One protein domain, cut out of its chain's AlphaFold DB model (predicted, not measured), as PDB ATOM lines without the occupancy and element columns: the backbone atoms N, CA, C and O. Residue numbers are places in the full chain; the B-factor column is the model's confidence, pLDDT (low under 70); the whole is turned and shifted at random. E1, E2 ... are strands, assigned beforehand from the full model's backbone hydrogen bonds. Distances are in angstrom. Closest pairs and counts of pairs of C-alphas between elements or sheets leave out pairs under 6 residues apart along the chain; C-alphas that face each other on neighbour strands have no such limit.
ATOM      1  N   LEU A   3     -39.310 -34.064  43.565       96.88
ATOM      2  CA  LEU A   3     -39.688 -33.004  42.642       96.88
ATOM      3  C   LEU A   3     -40.321 -33.602  41.392       96.88
ATOM      4  O   LEU A   3     -39.952 -34.689  40.947       96.88
ATOM      5  N   ARG A   4     -41.264 -32.852  40.824       96.69
ATOM      6  CA  ARG A   4     -41.924 -33.172  39.565       96.69
ATOM      7  C   ARG A   4     -41.723 -32.047  38.569       96.69
ATOM      8  O   ARG A   4     -41.891 -30.883  38.926       96.69
ATOM      9  N   PHE A   5     -41.423 -32.399  37.329       96.12
ATOM     10  CA  PHE A   5     -41.335 -31.445  36.230       96.12
ATOM     11  C   PHE A   5     -41.782 -32.087  34.916       96.12
ATOM     12  O   PHE A   5     -41.822 -33.310  34.787       96.12
ATOM     13  N   LYS A   6     -42.116 -31.243  33.938       96.88
ATOM     14  CA  LYS A   6     -42.372 -31.661  32.559       96.88
ATOM     15  C   LYS A   6     -41.054 -31.609  31.794       96.88
ATOM     16  O   LYS A   6     -40.425 -30.550  31.741       96.88
ATOM     17  N   ALA A   7     -40.610 -32.725  31.231       96.94
ATOM     18  CA  ALA A   7     -39.391 -32.742  30.435       96.94
ATOM     19  C   ALA A   7     -39.628 -32.063  29.081       96.94
ATOM     20  O   ALA A   7     -40.582 -32.383  28.379       96.94
ATOM     21  N   ALA A   8     -38.748 -31.142  28.689       96.69
ATOM     22  CA  ALA A   8     -38.795 -30.561  27.348       96.69
ATOM     23  C   ALA A   8     -38.276 -31.548  26.288       96.69
ATOM     24  O   ALA A   8     -38.851 -31.662  25.212       96.69
ATOM     25  N   ASN A   9     -37.217 -32.289  26.618       96.00
ATOM     26  CA  ASN A   9     -36.504 -33.172  25.701       96.00
ATOM     27  C   ASN A   9     -36.290 -34.546  26.332       96.00
ATOM     28  O   ASN A   9     -36.209 -34.662  27.555       96.00
ATOM     29  N   SER A  10     -36.137 -35.564  25.488       97.38
ATOM     30  CA  SER A  10     -35.649 -36.867  25.933       97.38
ATOM     31  C   SER A  10     -34.153 -36.801  26.242       97.38
ATOM     32  O   SER A  10     -33.419 -36.054  25.590       97.38
ATOM     33  N   ASN A  11     -33.674 -37.599  27.194       97.12
ATOM     34  CA  ASN A  11     -32.234 -37.712  27.424       97.12
ATOM     35  C   ASN A  11     -31.578 -38.618  26.370       97.12
ATOM     36  O   ASN A  11     -32.156 -39.614  25.943       97.12
ATOM     37  N   THR A  12     -30.338 -38.312  25.995       96.75
ATOM     38  CA  THR A  12     -29.505 -39.140  25.096       96.75
ATOM     39  C   THR A  12     -28.365 -39.852  25.830       96.75
ATOM     40  O   THR A  12     -27.560 -40.540  25.211       96.75
ATOM     41  N   GLY A  13     -28.289 -39.679  27.152       96.38
ATOM     42  CA  GLY A  13     -27.253 -40.225  28.018       96.38
ATOM     43  C   GLY A  13     -27.382 -39.682  29.440       96.38
ATOM     44  O   GLY A  13     -28.481 -39.322  29.884       96.38
ATOM     45  N   ALA A  14     -26.248 -39.596  30.140       97.12
ATOM     46  CA  ALA A  14     -26.179 -39.050  31.489       97.12
ATOM     47  C   ALA A  14     -26.703 -37.606  31.514       97.12
ATOM     48  O   ALA A  14     -26.363 -36.790  30.662       97.12
ATOM     49  N   THR A  15     -27.551 -37.297  32.494       96.62
ATOM     50  CA  THR A  15     -28.245 -36.007  32.607       96.62
ATOM     51  C   THR A  15     -28.064 -35.454  34.014       96.62
ATOM     52  O   THR A  15     -27.919 -36.221  34.963       96.62
ATOM     53  N   THR A  16     -28.072 -34.133  34.169       96.94
ATOM     54  CA  THR A  16     -28.040 -33.449  35.469       96.94
ATOM     55  C   THR A  16     -29.308 -32.621  35.676       96.94
ATOM     56  O   THR A  16     -30.014 -32.290  34.724       96.94
ATOM     57  N   PHE A  17     -29.617 -32.292  36.929       96.44
ATOM     58  CA  PHE A  17     -30.758 -31.470  37.314       96.44
ATOM     59  C   PHE A  17     -30.343 -30.404  38.332       96.44
ATOM     60  O   PHE A  17     -29.671 -30.694  39.323       96.44
ATOM     61  N   SER A  18     -30.754 -29.163  38.064       95.69
ATOM     62  CA  SER A  18     -30.467 -27.956  38.848       95.69
ATOM     63  C   SER A  18     -31.783 -27.194  39.080       95.69
ATOM     64  O   SER A  18     -32.093 -26.225  38.384       95.69
ATOM     65  N   PRO A  19     -32.646 -27.667  39.995       94.00
ATOM     66  CA  PRO A  19     -33.884 -26.961  40.298       94.00
ATOM     67  C   PRO A  19     -33.581 -25.643  41.020       94.00
ATOM     68  O   PRO A  19     -32.772 -25.606  41.942       94.00
ATOM     69  N   ASN A  20     -34.264 -24.561  40.639       90.88
ATOM     70  CA  ASN A  20     -34.182 -23.253  41.307       90.88
ATOM     71  C   ASN A  20     -32.761 -22.653  41.390       90.88
ATOM     72  O   ASN A  20     -32.460 -21.912  42.321       90.88
ATOM     73  N   GLY A  21     -31.880 -22.981  40.439       88.00
ATOM     74  CA  GLY A  21     -30.532 -22.409  40.369       88.00
ATOM     75  C   GLY A  21     -29.531 -22.961  41.390       88.00
ATOM     76  O   GLY A  21     -28.466 -22.374  41.565       88.00
ATOM     77  N   ILE A  22     -29.835 -24.079  42.061       91.88
ATOM     78  CA  ILE A  22     -28.843 -24.789  42.889       91.88
ATOM     79  C   ILE A  22     -27.762 -25.441  42.015       91.88
ATOM     80  O   ILE A  22     -27.952 -25.615  40.814       91.88
ATOM     81  N   SER A  23     -26.644 -25.870  42.602       94.31
ATOM     82  CA  SER A  23     -25.628 -26.616  41.842       94.31
ATOM     83  C   SER A  23     -26.230 -27.847  41.150       94.31
ATOM     84  O   SER A  23     -27.022 -28.583  41.746       94.31
ATOM     85  N   ALA A  24     -25.866 -28.067  39.887       96.31
ATOM     86  CA  ALA A  24     -26.355 -29.203  39.122       96.31
ATOM     87  C   ALA A  24     -25.844 -30.519  39.721       96.31
ATOM     88  O   ALA A  24     -24.644 -30.702  39.920       96.31
ATOM     89  N   ALA A  25     -26.762 -31.451  39.951       97.12
ATOM     90  CA  ALA A  25     -26.455 -32.793  40.426       97.12
ATOM     91  C   ALA A  25     -26.917 -33.842  39.402       97.12
ATOM     92  O   ALA A  25     -27.876 -33.589  38.669       97.12
ATOM     93  N   PRO A  26     -26.265 -35.012  39.310       97.69
ATOM     94  CA  PRO A  26     -26.640 -36.043  38.347       97.69
ATOM     95  C   PRO A  26     -28.047 -36.588  38.611       97.69
ATOM     96  O   PRO A  26     -28.460 -36.748  39.761       97.69
ATOM     97  N   ILE A  27     -28.755 -36.912  37.530       97.56
ATOM     98  CA  ILE A  27     -29.923 -37.788  37.557       97.56
ATOM     99  C   ILE A  27     -29.438 -39.217  37.298       97.56
ATOM    100  O   ILE A  27     -28.749 -39.485  36.310       97.56
ATOM    101  N   VAL A  28     -29.805 -40.134  38.182       97.56
ATOM    102  CA  VAL A  28     -29.510 -41.568  38.090       97.56
ATOM    103  C   VAL A  28     -30.810 -42.358  38.031       97.56
ATOM    104  O   VAL A  28     -31.821 -41.914  38.567       97.56
ATOM    105  N   GLY A  29     -30.818 -43.524  37.391       96.00
ATOM    106  CA  GLY A  29     -31.996 -44.396  37.403       96.00
ATOM    107  C   GLY A  29     -32.144 -45.170  38.714       96.00
ATOM    108  O   GLY A  29     -31.348 -45.024  39.644       96.00
ATOM    109  N   GLY A  30     -33.136 -46.061  38.770       91.94
ATOM    110  CA  GLY A  30     -33.427 -46.872  39.961       91.94
ATOM    111  C   GLY A  30     -32.284 -47.791  40.422       91.94
ATOM    112  O   GLY A  30     -32.241 -48.169  41.586       91.94
ATOM    113  N   ASN A  31     -31.321 -48.110  39.547       90.75
ATOM    114  CA  ASN A  31     -30.103 -48.852  39.906       90.75
ATOM    115  C   ASN A  31     -28.950 -47.936  40.374       90.75
ATOM    116  O   ASN A  31     -27.802 -48.366  40.454       90.75
ATOM    117  N   HIS A  32     -29.226 -46.650  40.618       94.44
ATOM    118  CA  HIS A  32     -28.243 -45.623  40.989       94.44
ATOM    119  C   HIS A  32     -27.097 -45.444  39.979       94.44
ATOM    120  O   HIS A  32     -26.035 -44.912  40.298       94.44
ATOM    121  N   THR A  33     -27.320 -45.870  38.740       94.62
ATOM    122  CA  THR A  33     -26.407 -45.682  37.617       94.62
ATOM    123  C   THR A  33     -26.805 -44.458  36.811       94.62
ATOM    124  O   THR A  33     -27.982 -44.097  36.759       94.62
ATOM    125  N   ALA A  34     -25.833 -43.837  36.141       95.94
ATOM    126  CA  ALA A  34     -26.114 -42.768  35.193       95.94
ATOM    127  C   ALA A  34     -27.125 -43.230  34.127       95.94
ATOM    128  O   ALA A  34     -27.112 -44.395  33.713       95.94
ATOM    129  N   LEU A  35     -27.997 -42.317  33.700       96.56
ATOM    130  CA  LEU A  35     -28.932 -42.568  32.602       96.56
ATOM    131  C   LEU A  35     -28.178 -42.877  31.295       96.56
ATOM    132  O   LEU A  35     -27.089 -42.354  31.058       96.56
ATOM    133  N   GLN A  36     -28.748 -43.745  30.465       94.94
ATOM    134  CA  GLN A  36     -28.151 -44.292  29.240       94.94
ATOM    135  C   GLN A  36     -28.743 -43.670  27.969       94.94
ATOM    136  O   GLN A  36     -28.122 -43.745  26.914       94.94
ATOM    137  N   GLY A  37     -29.904 -43.025  28.077       95.31
ATOM    138  CA  GLY A  37     -30.656 -42.451  26.969       95.31
ATOM    139  C   GLY A  37     -32.055 -43.061  26.880       95.31
ATOM    140  O   GLY A  37     -32.226 -44.277  26.946       95.31
ATOM    141  N   GLY A  38     -33.061 -42.209  26.696       95.38
ATOM    142  CA  GLY A  38     -34.458 -42.603  26.537       95.38
ATOM    143  C   GLY A  38     -35.215 -42.895  27.835       95.38
ATOM    144  O   GLY A  38     -36.412 -43.170  27.762       95.38
ATOM    145  N   GLU A  39     -34.588 -42.827  29.014       97.19
ATOM    146  CA  GLU A  39     -35.294 -42.981  30.296       97.19
ATOM    147  C   GLU A  39     -36.140 -41.765  30.675       97.19
ATOM    148  O   GLU A  39     -37.133 -41.902  31.379       97.19
ATOM    149  N   ILE A  40     -35.773 -40.578  30.199       97.94
ATOM    150  CA  ILE A  40     -36.601 -39.374  30.237       97.94
ATOM    151  C   ILE A  40     -37.197 -39.207  28.846       97.94
ATOM    152  O   ILE A  40     -36.463 -39.164  27.858       97.94
ATOM    153  N   ALA A  41     -38.519 -39.090  28.773       97.19
ATOM    154  CA  ALA A  41     -39.223 -38.835  27.524       97.19
ATOM    155  C   ALA A  41     -39.523 -37.342  27.364       97.19
ATOM    156  O   ALA A  41     -39.951 -36.679  28.310       97.19
ATOM    157  N   ALA A  42     -39.352 -36.815  26.151       97.12
ATOM    158  CA  ALA A  42     -39.823 -35.482  25.795       97.12
ATOM    159  C   ALA A  42     -41.320 -35.351  26.092       97.12
ATOM    160  O   ALA A  42     -42.106 -36.255  25.811       97.12
ATOM    161  N   THR A  43     -41.721 -34.217  26.662       96.81
ATOM    162  CA  THR A  43     -43.075 -33.955  27.172       96.81
ATOM    163  C   THR A  43     -43.553 -34.943  28.242       96.81
ATOM    164  O   THR A  43     -44.733 -34.943  28.582       96.81
ATOM    165  N   GLY A  44     -42.673 -35.764  28.815       96.31
ATOM    166  CA  GLY A  44     -43.012 -36.689  29.892       96.31
ATOM    167  C   GLY A  44     -43.142 -35.984  31.243       96.31
ATOM    168  O   GLY A  44     -42.439 -35.008  31.519       96.31
ATOM    169  N   ASP A  45     -44.050 -36.469  32.086       97.75
ATOM    170  CA  ASP A  45     -44.097 -36.122  33.504       97.75
ATOM    171  C   ASP A  45     -43.016 -36.918  34.238       97.75
ATOM    172  O   ASP A  45     -43.042 -38.149  34.253       97.75
ATOM    173  N   VAL A  46     -42.047 -36.203  34.810       97.94
ATOM    174  CA  VAL A  46     -40.855 -36.788  35.431       97.94
ATOM    175  C   VAL A  46     -40.888 -36.579  36.937       97.94
ATOM    176  O   VAL A  46     -41.094 -35.455  37.401       97.94
ATOM    177  N   TRP A  47     -40.640 -37.644  37.698       97.56
ATOM    178  CA  TRP A  47     -40.483 -37.634  39.152       97.56
ATOM    179  C   TRP A  47     -39.058 -37.996  39.527       97.56
ATOM    180  O   TRP A  47     -38.562 -39.071  39.189       97.56
ATOM    181  N   VAL A  48     -38.408 -37.101  40.265       97.69
ATOM    182  CA  VAL A  48     -37.059 -37.310  40.788       97.69
ATOM    183  C   VAL A  48     -37.037 -37.140  42.298       97.69
ATOM    184  O   VAL A  48     -37.706 -36.265  42.846       97.69
ATOM    185  N   GLN A  49     -36.235 -37.945  42.978       97.69
ATOM    186  CA  GLN A  49     -36.052 -37.890  44.420       97.69
ATOM    187  C   GLN A  49     -34.589 -37.621  44.763       97.69
ATOM    188  O   GLN A  49     -33.695 -38.329  44.317       97.69
ATOM    189  N   TRP A  50     -34.336 -36.617  45.598       97.25
ATOM    190  CA  TRP A  50     -32.998 -36.360  46.118       97.25
ATOM    191  C   TRP A  50     -32.556 -37.472  47.073       97.25
ATOM    192  O   TRP A  50     -33.284 -37.799  48.019       97.25
ATOM    193  N   ASN A  51     -31.344 -37.984  46.863       97.12
ATOM    194  CA  ASN A  51     -30.657 -38.892  47.771       97.12
ATOM    195  C   ASN A  51     -29.190 -38.459  47.943       97.12
ATOM    196  O   ASN A  51     -28.384 -38.564  47.018       97.12
ATOM    197  N   SER A  52     -28.838 -37.996  49.144       96.19
ATOM    198  CA  SER A  52     -27.482 -37.547  49.486       96.19
ATOM    199  C   SER A  52     -26.462 -38.682  49.606       96.19
ATOM    200  O   SER A  52     -25.267 -38.417  49.593       96.19
ATOM    201  N   SER A  53     -26.911 -39.932  49.739       96.38
ATOM    202  CA  SER A  53     -26.044 -41.105  49.910       96.38
ATOM    203  C   SER A  53     -25.664 -41.782  48.590       96.38
ATOM    204  O   SER A  53     -24.879 -42.726  48.594       96.38
ATOM    205  N   VAL A  54     -26.214 -41.331  47.457       95.44
ATOM    206  CA  VAL A  54     -25.847 -41.838  46.129       95.44
ATOM    207  C   VAL A  54     -24.779 -40.927  45.525       95.44
ATOM    208  O   VAL A  54     -25.066 -39.801  45.105       95.44
ATOM    209  N   GLY A  55     -23.535 -41.411  45.498       90.81
ATOM    210  CA  GLY A  55     -22.373 -40.611  45.106       90.81
ATOM    211  C   GLY A  55     -22.136 -39.456  46.084       90.81
ATOM    212  O   GLY A  55     -22.184 -39.652  47.293       90.81
ATOM    213  N   ALA A  56     -21.918 -38.248  45.560       91.31
ATOM    214  CA  ALA A  56     -21.849 -37.011  46.351       91.31
ATOM    215  C   ALA A  56     -23.228 -36.339  46.561       91.31
ATOM    216  O   ALA A  56     -23.303 -35.204  47.026       91.31
ATOM    217  N   GLY A  57     -24.315 -37.025  46.188       95.50
ATOM    218  CA  GLY A  57     -25.677 -36.502  46.135       95.50
ATOM    219  C   GLY A  57     -26.227 -36.537  44.712       95.50
ATOM    220  O   GLY A  57     -25.667 -35.921  43.806       95.50
ATOM    221  N   SER A  58     -27.321 -37.274  44.517       97.75
ATOM    222  CA  SER A  58     -27.922 -37.498  43.199       97.75
ATOM    223  C   SER A  58     -29.447 -37.407  43.242       97.75
ATOM    224  O   SER A  58     -30.086 -37.702  44.257       97.75
ATOM    225  N   TRP A  59     -30.036 -37.046  42.105       97.75
ATOM    226  CA  TRP A  59     -31.467 -37.166  41.848       97.75
ATOM    227  C   TRP A  59     -31.766 -38.565  41.309       97.75
ATOM    228  O   TRP A  59     -31.347 -38.915  40.214       97.75
ATOM    229  N   VAL A  60     -32.491 -39.382  42.061       97.50
ATOM    230  CA  VAL A  60     -32.950 -40.694  41.597       97.50
ATOM    231  C   VAL A  60     -34.228 -40.506  40.786       97.50
ATOM    232  O   VAL A  60     -35.209 -39.970  41.300       97.50
ATOM    233  N   LEU A  61     -34.220 -40.931  39.526       97.56
ATOM    234  CA  LEU A  61     -35.397 -41.001  38.669       97.56
ATOM    235  C   LEU A  61     -36.337 -42.080  39.212       97.56
ATOM    236  O   LEU A  61     -36.005 -43.266  39.202       97.56
ATOM    237  N   VAL A  62     -37.496 -41.645  39.693       96.50
ATOM    238  CA  VAL A  62     -38.562 -42.518  40.196       96.50
ATOM    239  C   VAL A  62     -39.461 -42.945  39.041       96.50
ATOM    240  O   VAL A  62     -39.767 -44.123  38.909       96.50
ATOM    241  N   GLU A  63     -39.839 -41.997  38.182       95.88
ATOM    242  CA  GLU A  63     -40.658 -42.261  36.999       95.88
ATOM    243  C   GLU A  63     -40.446 -41.179  35.935       95.88
ATOM    244  O   GLU A  63     -40.194 -40.016  36.253       95.88
ATOM    245  N   SER A  64     -40.584 -41.557  34.666       96.75
ATOM    246  CA  SER A  64     -40.833 -40.645  33.553       96.75
ATOM    247  C   SER A  64     -41.902 -41.269  32.665       96.75
ATOM    248  O   SER A  64     -41.665 -42.318  32.063       96.75
ATOM    249  N   SER A  65     -43.060 -40.625  32.531       97.12
ATOM    250  CA  SER A  65     -44.125 -41.140  31.663       97.12
ATOM    251  C   SER A  65     -43.625 -41.274  30.216       97.12
ATOM    252  O   SER A  65     -43.159 -40.291  29.639       97.12
TER     253      SER A  65
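Overview. This is residues 3 to 65 of the 168 residues of an uncharacterized protein of Pseudomonas veronii (UniProt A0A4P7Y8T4). With little regular structure, the domain is one strongly twisted, mixed, five-strand sheet, ordered E1, E4, E5, E3, E2, with hairpin E4 and E5 in its middle. The 63 printed residues have strands E1 to E5 along the chain and no named helix. The all-strand whole, with 25 residues in named elements, is compact: radius of gyration of the C-alphas 10.6 A, spans 28 by 25 by 16 A.

Arrangement. E1, residues 3 to 6, is antiparallel to E4, residues 45 to 51. E2, residues 15 to 17, meets E3, residues 25 to 28, only at a point. E5, residues 58 to 64, is parallel to E3 and forms an antiparallel hairpin with E4. Within hydrogen-bond range, at 2.8 A, are N 3 and O 48, N 59 and O 26, N 49 and O 60.

Along the chain. E1 begins at C-alpha 3, (-39.688, -33.004, 42.642); E5 ends at C-alpha 64, (-40.833, -40.645, 33.553).

Size, cuts and confidence. The printed part has no cut; link E3 to E4 is long; no printed residue is under 70 pLDDT.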